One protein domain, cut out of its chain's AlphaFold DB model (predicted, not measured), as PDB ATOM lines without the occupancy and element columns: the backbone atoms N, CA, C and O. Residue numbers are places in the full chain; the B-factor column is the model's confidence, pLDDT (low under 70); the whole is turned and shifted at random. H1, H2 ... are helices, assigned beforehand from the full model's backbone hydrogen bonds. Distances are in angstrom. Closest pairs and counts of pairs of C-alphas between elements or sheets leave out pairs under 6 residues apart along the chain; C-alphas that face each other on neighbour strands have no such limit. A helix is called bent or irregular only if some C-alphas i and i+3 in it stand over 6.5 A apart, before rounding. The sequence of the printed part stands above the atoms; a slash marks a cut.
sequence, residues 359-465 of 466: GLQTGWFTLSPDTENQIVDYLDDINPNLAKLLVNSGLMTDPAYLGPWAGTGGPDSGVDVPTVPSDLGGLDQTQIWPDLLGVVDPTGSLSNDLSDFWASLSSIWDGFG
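Overview. This is residues 359 to 465 of the 466 residues of an uncharacterized protein of Mycolicibacter sinensis (strain JDM601) (UniProt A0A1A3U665). Look for a small helical body stretched into a rod: H2 and H3 lie side by side as a helical hairpin, H1 packs on H2, and H4 makes one end of the rod as an arm that touches no other helix. At the opposite end, the long loop between H2 and H3 runs out and folds back, and its tip, residues 408 to 413, sticks out free. The printed part has 107 residues with four named helices, in the order H1, H2, H3, H4, and no named strand; it is all helix by class, though under half of the residues, 46, are in named elements. The whole is loose, with a radius of gyration of the C-alphas of 17.9 A, and spans 68 by 24 by 23 A.

Arrangement. Begin at H1, residues 369 to 382, which shares the greatest length, 14 residues, with H4, residues 450 to 463. H1 touches H2, residues 384 to 392, with residues 375 to 380 alone; the closest C-alphas are those of Val 376 and Ala 387, 5.3 A apart. These two run opposite ways at a steep tilt of 45 degrees. Next find H3, residues 432 to 440, which touches H2, the closest C-alphas being those of Leu 389 and Asp 435, 5.3 A apart. H2 and H3 form a helical hairpin, opposite ways at a shallow tilt of 22 degrees. H4 is apart from H1, H2 and H3, and H1 is apart from H3. In H3 and H4 every O i to N i+4 pair is within hydrogen-bond range; in H1 it is 9 of 10 and in H2 4 of 5.

Along the chain. Find C-alpha 369 at (292.265, 231.830, 152.090); from there H1 runs 20.1 A to C-alpha 382. H2 runs 13.0 A from Pro 384 to Asn 392; it is neither bent nor irregular, but only just: C-alphas 384 and 387 are 6.3 A apart. H3 starts at C-alpha 432, at (313.723, 239.008, 154.462), and runs 12.3 A to Val 440. H4 runs 19.9 A from Leu 450 to C-alpha 463 at (337.382, 224.581, 153.555).

Size, cuts and confidence. The two C-alphas farthest apart are those of Gly 410 and Gly 465, 68.3 A. Residues 458 to 465, of which 458 to 463 belong to H4, also stand free; without the free stretches the body spans 52 by 24 by 23 A. The link from H1 to H2 is tight, that from H3 to H4 is short, and that from H2 to H3, residues 393 to 431, is long. The printed part has no cut. Its mean pLDDT is 71.7, and residues 403 to 418 and 442 to 465 are under 70.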
ATOM      1  N   GLY A 359     294.302 245.099 156.912       74.44
ATOM      2  CA  GLY A 359     293.856 245.596 155.607       74.44
ATOM      3  C   GLY A 359     294.977 246.223 154.763       74.44
ATOM      4  O   GLY A 359     295.002 246.088 153.537       74.44
ATOM      5  N   LEU A 360     295.934 246.907 155.389       75.81
ATOM      6  CA  LEU A 360     297.061 247.525 154.685       75.81
ATOM      7  C   LEU A 360     298.148 246.512 154.294       75.81
ATOM      8  O   LEU A 360     298.834 246.714 153.285       75.81
ATOM      9  N   GLN A 361     298.279 245.418 155.046       77.81
ATOM     10  CA  GLN A 361     299.302 244.379 154.906       77.81
ATOM     11  C   GLN A 361     299.010 243.387 153.770       77.81
ATOM     12  O   GLN A 361     298.898 242.178 153.956       77.81
ATOM     13  N   THR A 362     298.913 243.907 152.545       76.25
ATOM     14  CA  THR A 362     298.658 243.107 151.336       76.25
ATOM     15  C   THR A 362     299.931 242.822 150.544       76.25
ATOM     16  O   THR A 362     300.694 243.746 150.246       76.25
ATOM     17  N   GLY A 363     300.107 241.576 150.101       79.69
ATOM     18  CA  GLY A 363     301.174 241.185 149.178       79.69
ATOM     19  C   GLY A 363     300.887 241.556 147.717       79.69
ATOM     20  O   GLY A 363     299.847 242.124 147.382       79.69
ATOM     21  N   TRP A 364     301.809 241.220 146.811       83.00
ATOM     22  CA  TRP A 364     301.610 241.334 145.356       83.00
ATOM     23  C   TRP A 364     300.545 240.376 144.829       83.00
ATOM     24  O   TRP A 364     299.832 240.708 143.876       83.00
ATOM     25  N   PHE A 365     300.466 239.200 145.448       85.06
ATOM     26  CA  PHE A 365     299.422 238.222 145.228       85.06
ATOM     27  C   PHE A 365     298.522 238.134 146.463       85.06
ATOM     28  O   PHE A 365     299.001 238.042 147.594       85.06
ATOM     29  N   THR A 366     297.219 238.138 146.216       83.38
ATOM     30  CA  THR A 366     296.178 237.868 147.210       83.38
ATOM     31  C   THR A 366     295.313 236.767 146.621       83.38
ATOM     32  O   THR A 366     294.661 236.984 145.605       83.38
ATOM     33  N   LEU A 367     295.372 235.560 147.172       84.12
ATOM     34  CA  LEU A 367     294.602 234.405 146.701       84.12
ATOM     35  C   LEU A 367     293.482 234.085 147.694       84.12
ATOM     36  O   LEU A 367     293.311 234.768 148.697       84.12
ATOM     37  N   SER A 368     292.652 233.079 147.398       80.25
ATOM     38  CA  SER A 368     291.628 232.682 148.367       80.25
ATOM     39  C   SER A 368     292.290 232.131 149.639       80.25
ATOM     40  O   SER A 368     293.316 231.451 149.512       80.25
ATOM     41  N   PRO A 369     291.690 232.315 150.833       78.12
ATOM     42  CA  PRO A 369     292.265 231.830 152.090       78.12
ATOM     43  C   PRO A 369     292.647 230.344 152.053       78.12
ATOM     44  O   PRO A 369     293.741 229.963 152.455       78.12
ATOM     45  N   ASP A 370     291.793 229.494 151.471       82.50
ATOM     46  CA  ASP A 370     292.078 228.062 151.296       82.50
ATOM     47  C   ASP A 370     293.319 227.791 150.431       82.50
ATOM     48  O   ASP A 370     294.039 226.819 150.661       82.50
ATOM     49  N   THR A 371     293.552 228.617 149.410       86.50
ATOM     50  CA  THR A 371     294.700 228.468 148.509       86.50
ATOM     51  C   THR A 371     295.979 228.930 149.193       86.50
ATOM     52  O   THR A 371     296.989 228.236 149.107       86.50
ATOM     53  N   GLU A 372     295.945 230.069 149.885       87.50
ATOM     54  CA  GLU A 372     297.107 230.575 150.620       87.50
ATOM     55  C   GLU A 372     297.497 229.633 151.760       87.50
ATOM     56  O   GLU A 372     298.669 229.282 151.864       87.50
ATOM     57  N   ASN A 373     296.529 229.101 152.514       88.31
ATOM     58  CA  ASN A 373     296.787 228.088 153.541       88.31
ATOM     59  C   ASN A 373     297.458 226.830 152.964       88.31
ATOM     60  O   ASN A 373     298.425 226.332 153.530       88.31
ATOM     61  N   GLN A 374     297.023 226.344 151.793       91.38
ATOM     62  CA  GLN A 374     297.682 225.212 151.125       91.38
ATOM     63  C   GLN A 374     299.119 225.530 150.688       91.38
ATOM     64  O   GLN A 374     299.972 224.640 150.686       91.38
ATOM     65  N   ILE A 375     299.388 226.773 150.277       90.88
ATOM     66  CA  ILE A 375     300.738 227.224 149.920       90.88
ATOM     67  C   ILE A 375     301.615 227.286 151.172       90.88
ATOM     68  O   ILE A 375     302.734 226.778 151.129       90.88
ATOM     69  N   VAL A 376     301.109 227.858 152.268       91.19
ATOM     70  CA  VAL A 376     301.795 227.915 153.566       91.19
ATOM     71  C   VAL A 376     302.136 226.507 154.048       91.19
ATOM     72  O   VAL A 376     303.315 226.216 154.224       91.19
ATOM     73  N   ASP A 377     301.151 225.605 154.128       92.81
ATOM     74  CA  ASP A 377     301.353 224.214 154.559       92.81
ATOM     75  C   ASP A 377     302.431 223.507 153.722       92.81
ATOM     76  O   ASP A 377     303.305 222.816 154.247       92.81
ATOM     77  N   TYR A 378     302.399 223.693 152.397       93.44
ATOM     78  CA  TYR A 378     303.386 223.100 151.496       93.44
ATOM     79  C   TYR A 378     304.799 223.659 151.712       93.44
ATOM     80  O   TYR A 378     305.777 222.912 151.627       93.44
ATOM     81  N   LEU A 379     304.925 224.966 151.949       91.62
ATOM     82  CA  LEU A 379     306.213 225.612 152.188       91.62
ATOM     83  C   LEU A 379     306.780 225.248 153.557       91.62
ATOM     84  O   LEU A 379     307.972 224.957 153.639       91.62
ATOM     85  N   ASP A 380     305.942 225.184 154.587       88.94
ATOM     86  CA  ASP A 380     306.346 224.810 155.941       88.94
ATOM     87  C   ASP A 380     306.817 223.353 156.025       88.94
ATOM     88  O   ASP A 380     307.810 223.068 156.702       88.94
ATOM     89  N   ASP A 381     306.199 222.448 155.256       90.88
ATOM     90  CA  ASP A 381     306.653 221.058 155.093       90.88
ATOM     91  C   ASP A 381     308.067 220.963 154.484       90.88
ATOM     92  O   ASP A 381     308.798 219.994 154.726       90.88
ATOM     93  N   ILE A 382     308.477 221.957 153.686       88.88
ATOM     94  CA  ILE A 382     309.834 222.048 153.127       88.88
ATOM     95  C   ILE A 382     310.778 222.710 154.136       88.88
ATOM     96  O   ILE A 382     311.853 222.173 154.423       88.88
ATOM     97  N   ASN A 383     310.410 223.894 154.629       85.88
ATOM     98  CA  ASN A 383     311.118 224.644 155.658       85.88
ATOM     99  C   ASN A 383     310.177 225.705 156.270       85.88
ATOM    100  O   ASN A 383     309.688 226.556 155.527       85.88
ATOM    101  N   PRO A 384     310.022 225.757 157.605       83.81
ATOM    102  CA  PRO A 384     309.095 226.674 158.283       83.81
ATOM    103  C   PRO A 384     309.414 228.175 158.119       83.81
ATOM    104  O   PRO A 384     308.618 229.025 158.503       83.81
ATOM    105  N   ASN A 385     310.586 228.541 157.586       86.44
ATOM    106  CA  ASN A 385     310.926 229.935 157.272       86.44
ATOM    107  C   ASN A 385     310.548 230.332 155.836       86.44
ATOM    108  O   ASN A 385     310.622 231.509 155.498       86.44
ATOM    109  N   LEU A 386     310.158 229.388 154.969       88.50
ATOM    110  CA  LEU A 386     309.769 229.703 153.590       88.50
ATOM    111  C   LEU A 386     308.422 230.420 153.520       88.50
ATOM    112  O   LEU A 386     308.295 231.349 152.725       88.50
ATOM    113  N   ALA A 387     307.441 230.017 154.336       89.56
ATOM    114  CA  ALA A 387     306.163 230.719 154.409       89.56
ATOM    115  C   ALA A 387     306.351 232.144 154.955       89.56
ATOM    116  O   ALA A 387     305.861 233.098 154.354       89.56
ATOM    117  N   LYS A 388     307.166 232.301 156.007       88.19
ATOM    118  CA  LYS A 388     307.554 233.612 156.553       88.19
ATOM    119  C   LYS A 388     308.247 234.487 155.519       88.19
ATOM    120  O   LYS A 388     307.804 235.599 155.276       88.19
ATOM    121  N   LEU A 389     309.245 233.956 154.810       88.31
ATOM    122  CA  LEU A 389     309.924 234.679 153.733       88.31
ATOM    123  C   LEU A 389     308.948 235.118 152.631       88.31
ATOM    124  O   LEU A 389     309.075 236.215 152.084       88.31
ATOM    125  N   LEU A 390     307.988 234.260 152.274       88.81
ATOM    126  CA  LEU A 390     306.991 234.556 151.250       88.81
ATOM    127  C   LEU A 390     306.101 235.744 151.652       88.81
ATOM    128  O   LEU A 390     305.901 236.641 150.828       88.81
ATOM    129  N   VAL A 391     305.621 235.760 152.897       88.38
ATOM    130  CA  VAL A 391     304.777 236.828 153.458       88.38
ATOM    131  C   VAL A 391     305.597 238.096 153.719       88.38
ATOM    132  O   VAL A 391     305.275 239.155 153.184       88.38
ATOM    133  N   ASN A 392     306.733 237.986 154.413       86.94
ATOM    134  CA  ASN A 392     307.590 239.118 154.780       86.94
ATOM    135  C   ASN A 392     308.229 239.826 153.580       86.94
ATOM    136  O   ASN A 392     308.454 241.037 153.598       86.94
ATOM    137  N   SER A 393     308.467 239.105 152.480       83.69
ATOM    138  CA  SER A 393     308.898 239.723 151.220       83.69
ATOM    139  C   SER A 393     307.802 240.531 150.515       83.69
ATOM    140  O   SER A 393     308.104 241.249 149.556       83.69
ATOM    141  N   GLY A 394     306.546 240.414 150.952       83.50
ATOM    142  CA  GLY A 394     305.388 241.020 150.307       83.50
ATOM    143  C   GLY A 394     304.953 240.316 149.028       83.50
ATOM    144  O   GLY A 394     304.210 240.900 148.238       83.50
ATOM    145  N   LEU A 395     305.436 239.099 148.760       86.75
ATOM    146  CA  LEU A 395     305.061 238.385 147.544       86.75
ATOM    147  C   LEU A 395     303.630 237.848 147.649       86.75
ATOM    148  O   LEU A 395     302.866 237.994 146.698       86.75
ATOM    149  N   MET A 396     303.261 237.285 148.797       88.69
ATOM    150  CA  MET A 396     301.904 236.822 149.093       88.69
ATOM    151  C   MET A 396     301.361 237.561 150.311       88.69
ATOM    152  O   MET A 396     302.128 237.967 151.182       88.69
ATOM    153  N   THR A 397     300.050 237.753 150.344       84.69
ATOM    154  CA  THR A 397     299.363 238.231 151.546       84.69
ATOM    155  C   THR A 397     299.410 237.142 152.616       84.69
ATOM    156  O   THR A 397     299.540 235.960 152.297       84.69
ATOM    157  N   ASP A 398     299.376 237.532 153.885       84.88
ATOM    158  CA  ASP A 398     299.180 236.560 154.951       84.88
ATOM    159  C   ASP A 398     297.715 236.085 154.936       84.88
ATOM    160  O   ASP A 398     296.824 236.938 155.032       84.88
ATOM    161  N   PRO A 399     297.435 234.767 154.883       79.31
ATOM    162  CA  PRO A 399     296.072 234.260 155.002       79.31
ATOM    163  C   PRO A 399     295.348 234.726 156.273       79.31
ATOM    164  O   PRO A 399     294.125 234.842 156.251       79.31
ATOM    165  N   ALA A 400     296.066 235.016 157.366       77.50
ATOM    166  CA  ALA A 400     295.491 235.564 158.593       77.50
ATOM    167  C   ALA A 400     294.935 236.987 158.409       77.50
ATOM    168  O   ALA A 400     294.002 237.369 159.108       77.50
ATOM    169  N   TYR A 401     295.468 237.768 157.467       77.69
ATOM    170  CA  TYR A 401     295.000 239.129 157.185       77.69
ATOM    171  C   TYR A 401     293.909 239.191 156.109       77.69
ATOM    172  O   TYR A 401     293.328 240.254 155.894       77.69
ATOM    173  N   LEU A 402     293.585 238.072 155.453       70.62
ATOM    174  CA  LEU A 402     292.520 238.031 154.454       70.62
ATOM    175  C   LEU A 402     291.129 238.121 155.098       70.62
ATOM    176  O   LEU A 402     290.752 237.295 155.928       70.62
ATOM    177  N   GLY A 403     290.353 239.119 154.671       58.06
ATOM    178  CA  GLY A 403     288.938 239.258 155.009       58.06
ATOM    179  C   GLY A 403     288.016 238.305 154.218       58.06
ATOM    180  O   GLY A 403     288.483 237.583 153.336       58.06
ATOM    181  N   PRO A 404     286.698 238.302 154.515       55.00
ATOM    182  CA  PRO A 404     286.038 239.173 155.486       55.00
ATOM    183  C   PRO A 404     286.247 238.683 156.924       55.00
ATOM    184  O   PRO A 404     285.942 237.533 157.248       55.00
ATOM    185  N   TRP A 405     286.718 239.568 157.805       56.00
ATOM    186  CA  TRP A 405     286.691 239.316 159.246       56.00
ATOM    187  C   TRP A 405     285.219 239.233 159.662       56.00
ATOM    188  O   TRP A 405     284.423 240.122 159.360       56.00
ATOM    189  N   ALA A 406     284.808 238.098 160.224       37.12
ATOM    190  CA  ALA A 406     283.394 237.774 160.374       37.12
ATOM    191  C   ALA A 406     282.669 238.783 161.282       37.12
ATOM    192  O   ALA A 406     282.992 238.881 162.453       37.12
ATOM    193  N   GLY A 407     281.638 239.463 160.770       39.44
ATOM    194  CA  GLY A 407     280.725 240.289 161.566       39.44
ATOM    195  C   GLY A 407     279.766 241.065 160.667       39.44
ATOM    196  O   GLY A 407     280.172 241.954 159.939       39.44
ATOM    197  N   THR A 408     278.478 240.724 160.658       30.56
ATOM    198  CA  THR A 408     277.454 241.472 159.900       30.56
ATOM    199  C   THR A 408     276.469 242.151 160.850       30.56
ATOM    200  O   THR A 408     275.258 241.944 160.722       30.56
ATOM    201  N   GLY A 409     276.940 242.889 161.858       37.62
ATOM    202  CA  GLY A 409     276.016 243.471 162.829       37.62
ATOM    203  C   GLY A 409     276.613 244.407 163.869       37.62
ATOM    204  O   GLY A 409     276.506 244.116 165.056       37.62
ATOM    205  N   GLY A 410     277.150 245.550 163.442       39.53
ATOM    206  CA  GLY A 410     277.427 246.676 164.334       39.53
ATOM    207  C   GLY A 410     278.490 246.416 165.416       39.53
ATOM    208  O   GLY A 410     279.143 245.366 165.404       39.53
ATOM    209  N   PRO A 411     278.632 247.356 166.370       39.56
ATOM    210  CA  PRO A 411     279.775 247.448 167.291       39.56
ATOM    211  C   PRO A 411     279.934 246.254 168.254       39.56
ATOM    212  O   PRO A 411     280.978 246.109 168.880       39.56
ATOM    213  N   ASP A 412     278.930 245.371 168.337       38.47
ATOM    214  CA  ASP A 412     278.920 244.164 169.176       38.47
ATOM    215  C   ASP A 412     278.959 242.847 168.376       38.47
ATOM    216  O   ASP A 412     278.955 241.757 168.965       38.47
ATOM    217  N   SER A 413     278.977 242.890 167.036       44.12
ATOM    218  CA  SER A 413     279.171 241.676 166.237       44.12
ATOM    219  C   SER A 413     280.639 241.293 166.260       44.12
ATOM    220  O   SER A 413     281.341 241.590 165.311       44.12
ATOM    221  N   GLY A 414     281.080 240.685 167.370       47.34
ATOM    222  CA  GLY A 414     282.459 240.265 167.627       47.34
ATOM    223  C   GLY A 414     283.190 239.885 166.346       47.34
ATOM    224  O   GLY A 414     283.004 238.783 165.832       47.34
ATOM    225  N   VAL A 415     283.950 240.850 165.831       54.41
ATOM    226  CA  VAL A 415     284.770 240.676 164.648       54.41
ATOM    227  C   VAL A 415     286.009 239.956 165.133       54.41
ATOM    228  O   VAL A 415     286.715 240.474 165.998       54.41
ATOM    229  N   ASP A 416     286.256 238.752 164.622       61.41
ATOM    230  CA  ASP A 416     287.526 238.062 164.844       61.41
ATOM    231  C   ASP A 416     288.606 238.803 164.034       61.41
ATOM    232  O   ASP A 416     288.978 238.394 162.934       61.41
ATOM    233  N   VAL A 417     289.046 239.955 164.553       67.44
ATOM    234  CA  VAL A 417     290.174 240.718 164.015       67.44
ATOM    235  C   VAL A 417     291.433 239.873 164.222       67.44
ATOM    236  O   VAL A 417     291.647 239.357 165.326       67.44
ATOM    237  N   PRO A 418     292.259 239.676 163.184       69.69
ATOM    238  CA  PRO A 418     293.474 238.896 163.324       69.69
ATOM    239  C   PRO A 418     294.440 239.575 164.292       69.69
ATOM    240  O   PRO A 418     294.547 240.796 164.343       69.69
ATOM    241  N   THR A 419     295.182 238.769 165.046       72.69
ATOM    242  CA  THR A 419     296.267 239.272 165.890       72.69
ATOM    243  C   THR A 419     297.370 239.881 165.035       72.69
ATOM    244  O   THR A 419     297.840 239.234 164.097       72.69
ATOM    245  N   VAL A 420     297.819 241.080 165.410       74.00
ATOM    246  CA  VAL A 420     298.916 241.797 164.754       74.00
ATOM    247  C   VAL A 420     300.116 241.939 165.712       74.00
ATOM    248  O   VAL A 420     299.940 242.372 166.853       74.00
ATOM    249  N   PRO A 421     301.351 241.614 165.276       73.62
ATOM    250  CA  PRO A 421     301.658 240.875 164.052       73.62
ATOM    251  C   PRO A 421     301.185 239.415 164.162       73.62
ATOM    252  O   PRO A 421     301.155 238.837 165.251       73.62
ATOM    253  N   SER A 422     300.830 238.813 163.032       78.25
ATOM    254  CA  SER A 422     300.512 237.388 162.938       78.25
ATOM    255  C   SER A 422     301.762 236.507 163.135       78.25
ATOM    256  O   SER A 422     302.901 236.983 163.145       78.25
ATOM    257  N   ASP A 423     301.562 235.188 163.219       81.88
ATOM    258  CA  ASP A 423     302.657 234.209 163.314       81.88
ATOM    259  C   ASP A 423     303.562 234.165 162.062       81.88
ATOM    260  O   ASP A 423     304.756 233.850 162.170       81.88
ATOM    261  N   LEU A 424     303.004 234.450 160.877       81.00
ATOM    262  CA  LEU A 424     303.758 234.522 159.619       81.00
ATOM    263  C   LEU A 424     304.367 235.911 159.387       81.00
ATOM    264  O   LEU A 424     305.368 236.001 158.674       81.00
ATOM    265  N   GLY A 425     303.823 236.948 160.027       76.81
ATOM    266  CA  GLY A 425     304.281 238.328 159.950       76.81
ATOM    267  C   GLY A 425     303.411 239.194 159.039       76.81
ATOM    268  O   GLY A 425     302.189 239.159 159.076       76.81
ATOM    269  N   GLY A 426     304.049 240.045 158.257       77.06
ATOM    270  CA  GLY A 426     303.443 240.995 157.324       77.06
ATOM    271  C   GLY A 426     304.546 241.519 156.415       77.06
ATOM    272  O   GLY A 426     305.675 241.067 156.527       77.06
ATOM    273  N   LEU A 427     304.275 242.454 155.510       75.31
ATOM    274  CA  LEU A 427     305.302 243.122 154.710       75.31
ATOM    275  C   LEU A 427     306.369 243.793 155.603       75.31
ATOM    276  O   LEU A 427     306.291 244.984 155.895       75.31
ATOM    277  N   ASP A 428     307.425 243.048 155.925       77.69
ATOM    278  CA  ASP A 428     308.578 243.505 156.693       77.69
ATOM    279  C   ASP A 428     309.874 243.162 155.944       77.69
ATOM    280  O   ASP A 428     310.434 242.061 156.009       77.69
ATOM    281  N   GLN A 429     310.407 244.166 155.242       72.81
ATOM    282  CA  GLN A 429     311.657 244.031 154.491       72.81
ATOM    283  C   GLN A 429     312.863 243.714 155.386       72.81
ATOM    284  O   GLN A 429     313.880 243.226 154.883       72.81
ATOM    285  N   THR A 430     312.779 243.991 156.689       74.06
ATOM    286  CA  THR A 430     313.855 243.709 157.639       74.06
ATOM    287  C   THR A 430     313.947 242.221 157.983       74.06
ATOM    288  O   THR A 430     315.055 241.753 158.256       74.06
ATOM    289  N   GLN A 431     312.852 241.456 157.865       80.31
ATOM    290  CA  GLN A 431     312.847 240.002 158.099       80.31
ATOM    291  C   GLN A 431     313.298 239.181 156.892       80.31
ATOM    292  O   GLN A 431     313.714 238.041 157.069       80.31
ATOM    293  N   ILE A 432     313.333 239.749 155.679       81.19
ATOM    294  CA  ILE A 432     313.723 239.008 154.462       81.19
ATOM    295  C   ILE A 432     315.082 238.309 154.632       81.19
ATOM    296  O   ILE A 432     315.255 237.159 154.227       81.19
ATOM    297  N   TRP A 433     316.068 239.003 155.208       78.44
ATOM    298  CA  TRP A 433     317.403 238.437 155.409       78.44
ATOM    299  C   TRP A 433     317.446 237.387 156.535       78.44
ATOM    300  O   TRP A 433     317.939 236.288 156.271       78.44
ATOM    301  N   PRO A 434     316.911 237.656 157.745       82.44
ATOM    302  CA  PRO A 434     316.696 236.635 158.772       82.44
ATOM    303  C   PRO A 434     315.976 235.377 158.272       82.44
ATOM    304  O   PRO A 434     316.457 234.269 158.511       82.44
ATOM    305  N   ASP A 435     314.881 235.529 157.527       83.38
ATOM    306  CA  ASP A 435     314.100 234.406 157.015       83.38
ATOM    307  C   ASP A 435     314.892 233.609 155.979       83.38
ATOM    308  O   ASP A 435     314.949 232.382 156.048       83.38
ATOM    309  N   LEU A 436     315.585 234.287 155.054       84.50
ATOM    310  CA  LEU A 436     316.465 233.629 154.087       84.50
ATOM    311  C   LEU A 436     317.583 232.840 154.785       84.50
ATOM    312  O   LEU A 436     317.898 231.722 154.370       84.50
ATOM    313  N   LEU A 437     318.170 233.388 155.851       80.00
ATOM    314  CA  LEU A 437     319.148 232.669 156.664       80.00
ATOM    315  C   LEU A 437     318.519 231.466 157.367       80.00
ATOM    316  O   LEU A 437     319.123 230.400 157.353       80.00
ATOM    317  N   GLY A 438     317.300 231.586 157.895       79.44
ATOM    318  CA  GLY A 438     316.548 230.459 158.455       79.44
ATOM    319  C   GLY A 438     316.203 229.378 157.421       79.44
ATOM    320  O   GLY A 438     316.109 228.192 157.756       79.44
ATOM    321  N   VAL A 439     316.060 229.750 156.145       80.56
ATOM    322  CA  VAL A 439     315.894 228.799 155.037       80.56
ATOM    323  C   VAL A 439     317.197 228.049 154.745       80.56
ATOM    324  O   VAL A 439     317.190 226.827 154.585       80.56
ATOM    325  N   VAL A 440     318.314 228.776 154.663       78.44
ATOM    326  CA  VAL A 440     319.630 228.233 154.280       78.44
ATOM    327  C   VAL A 440     320.308 227.487 155.434       78.44
ATOM    328  O   VAL A 440     321.011 226.503 155.202       78.44
ATOM    329  N   ASP A 441     320.079 227.922 156.669       73.81
ATOM    330  CA  ASP A 441     320.595 227.325 157.895       73.81
ATOM    331  C   ASP A 441     319.532 227.306 159.008       73.81
ATOM    332  O   ASP A 441     319.531 228.143 159.917       73.81
ATOM    333  N   PRO A 442     318.669 226.278 159.009       66.44
ATOM    334  CA  PRO A 442     317.632 226.114 160.023       66.44
ATOM    335  C   PRO A 442     318.190 225.882 161.437       66.44
ATOM    336  O   PRO A 442     317.430 225.863 162.402       66.44
ATOM    337  N   THR A 443     319.500 225.640 161.577       67.38
ATOM    338  CA  THR A 443     320.155 225.358 162.861       67.38
ATOM    339  C   THR A 443     320.728 226.603 163.544       67.38
ATOM    340  O   THR A 443     321.131 226.512 164.705       67.38
ATOM    341  N   GLY A 444     320.729 227.758 162.861       61.62
ATOM    342  CA  GLY A 444     321.135 229.054 163.418       61.62
ATOM    343  C   GLY A 444     322.644 229.216 163.636       61.62
ATOM    344  O   GLY A 444     323.066 229.919 164.552       61.62
ATOM    345  N   SER A 445     323.469 228.530 162.845       61.28
ATOM    346  CA  SER A 445     324.936 228.604 162.894       61.28
ATOM    347  C   SER A 445     325.529 229.768 162.084       61.28
ATOM    348  O   SER A 445     326.663 230.178 162.344       61.28
ATOM    349  N   LEU A 446     324.778 230.313 161.122       60.38
ATOM    350  CA  LEU A 446     325.147 231.477 160.317       60.38
ATOM    351  C   LEU A 446     324.792 232.795 161.029       60.38
ATOM    352  O   LEU A 446     323.766 232.908 161.690       60.38
ATOM    353  N   SER A 447     325.667 233.799 160.896       58.31
ATOM    354  CA  SER A 447     325.467 235.129 161.486       58.31
ATOM    355  C   SER A 447     324.387 235.921 160.742       58.31
ATOM    356  O   SER A 447     324.343 235.906 159.512       58.31
ATOM    357  N   ASN A 448     323.581 236.673 161.497       58.84
ATOM    358  CA  ASN A 448     322.570 237.594 160.968       58.84
ATOM    359  C   ASN A 448     323.177 238.887 160.386       58.84
ATOM    360  O   ASN A 448     322.473 239.651 159.728       58.84
ATOM    361  N   ASP A 449     324.473 239.142 160.603       60.28
ATOM    362  CA  ASP A 449     325.191 240.270 160.008       60.28
ATOM    363  C   ASP A 449     325.705 239.890 158.609       60.28
ATOM    364  O   ASP A 449     326.448 238.920 158.443       60.28
ATOM    365  N   LEU A 450     325.324 240.664 157.587       54.25
ATOM    366  CA  LEU A 450     325.706 240.446 156.187       54.25
ATOM    367  C   LEU A 450     327.234 240.375 156.007       54.25
ATOM    368  O   LEU A 450     327.728 239.630 155.162       54.25
ATOM    369  N   SER A 451     327.991 241.139 156.800       56.59
ATOM    370  CA  SER A 451     329.455 241.158 156.745       56.59
ATOM    371  C   SER A 451     330.075 239.878 157.314       56.59
ATOM    372  O   SER A 451     330.987 239.309 156.705       56.59
ATOM    373  N   ASP A 452     329.515 239.366 158.408       57.09
ATOM    374  CA  ASP A 452     329.913 238.096 159.013       57.09
ATOM    375  C   ASP A 452     329.435 236.893 158.193       57.09
ATOM    376  O   ASP A 452     330.121 235.874 158.154       57.09
ATOM    377  N   PHE A 453     328.299 236.999 157.496       57.69
ATOM    378  CA  PHE A 453     327.821 235.979 156.564       57.69
ATOM    379  C   PHE A 453     328.790 235.793 155.399       57.69
ATOM    380  O   PHE A 453     329.160 234.666 155.083       57.69
ATOM    381  N   TRP A 454     329.265 236.873 154.769       59.00
ATOM    382  CA  TRP A 454     330.265 236.740 153.704       59.00
ATOM    383  C   TRP A 454     331.587 236.169 154.225       59.00
ATOM    384  O   TRP A 454     332.225 235.398 153.508       59.00
ATOM    385  N   ALA A 455     331.965 236.476 155.470       59.38
ATOM    386  CA  ALA A 455     333.142 235.904 156.121       59.38
ATOM    387  C   ALA A 455     332.967 234.415 156.491       59.38
ATOM    388  O   ALA A 455     333.901 233.620 156.352       59.38
ATOM    389  N   SER A 456     331.775 234.002 156.932       58.00
ATOM    390  CA  SER A 456     331.472 232.604 157.247       58.00
ATOM    391  C   SER A 456     331.342 231.773 155.971       58.00
ATOM    392  O   SER A 456     331.942 230.702 155.877       58.00
ATOM    393  N   LEU A 457     330.681 232.305 154.940       54.34
ATOM    394  CA  LEU A 457     330.571 231.678 153.630       54.34
ATOM    395  C   LEU A 457     331.959 231.521 153.000       54.34
ATOM    396  O   LEU A 457     332.298 230.420 152.574       54.34
ATOM    397  N   SER A 458     332.805 232.562 153.010       57.84
ATOM    398  CA  SER A 458     334.179 232.452 152.496       57.84
ATOM    399  C   SER A 458     334.983 231.384 153.238       57.84
ATOM    400  O   SER A 458     335.693 230.618 152.600       57.84
ATOM    401  N   SER A 459     334.803 231.249 154.557       56.25
ATOM    402  CA  SER A 459     335.480 230.207 155.342       56.25
ATOM    403  C   SER A 459     335.026 228.780 154.998       56.25
ATOM    404  O   SER A 459     335.817 227.839 155.079       56.25
ATOM    405  N   ILE A 460     333.773 228.610 154.562       55.97
ATOM    406  CA  ILE A 460     333.244 227.333 154.068       55.97
ATOM    407  C   ILE A 460     333.851 227.014 152.695       55.97
ATOM    408  O   ILE A 460     334.297 225.888 152.480       55.97
ATOM    409  N   TRP A 461     333.933 227.996 151.789       48.78
ATOM    410  CA  TRP A 461     334.569 227.831 150.473       48.78
ATOM    411  C   TRP A 461     336.081 227.566 150.578       48.78
ATOM    412  O   TRP A 461     336.584 226.673 149.894       48.78
ATOM    413  N   ASP A 462     336.776 228.221 151.512       53.41
ATOM    414  CA  ASP A 462     338.184 227.952 151.837       53.41
ATOM    415  C   ASP A 462     338.387 226.517 152.368       53.41
ATOM    416  O   ASP A 462     339.402 225.871 152.094       53.41
ATOM    417  N   GLY A 463     337.396 225.969 153.083       49.88
ATOM    418  CA  GLY A 463     337.382 224.581 153.555       49.88
ATOM    419  C   GLY A 463     337.234 223.531 152.445       49.88
ATOM    420  O   GLY A 463     337.656 222.386 152.629       49.88
ATOM    421  N   PHE A 464     336.691 223.911 151.283       43.31
ATOM    422  CA  PHE A 464     336.586 223.057 150.091       43.31
ATOM    423  C   PHE A 464     337.784 223.181 149.131       43.31
ATOM    424  O   PHE A 464     337.864 222.415 148.169       43.31
ATOM    425  N   GLY A 465     338.748 224.066 149.413       42.28
ATOM    426  CA  GLY A 465     340.012 224.162 148.677       42.28
ATOM    427  C   GLY A 465     339.884 224.659 147.233       42.28
ATOM    428  O   GLY A 465     340.563 224.115 146.356       42.28
TER     429      GLY A 465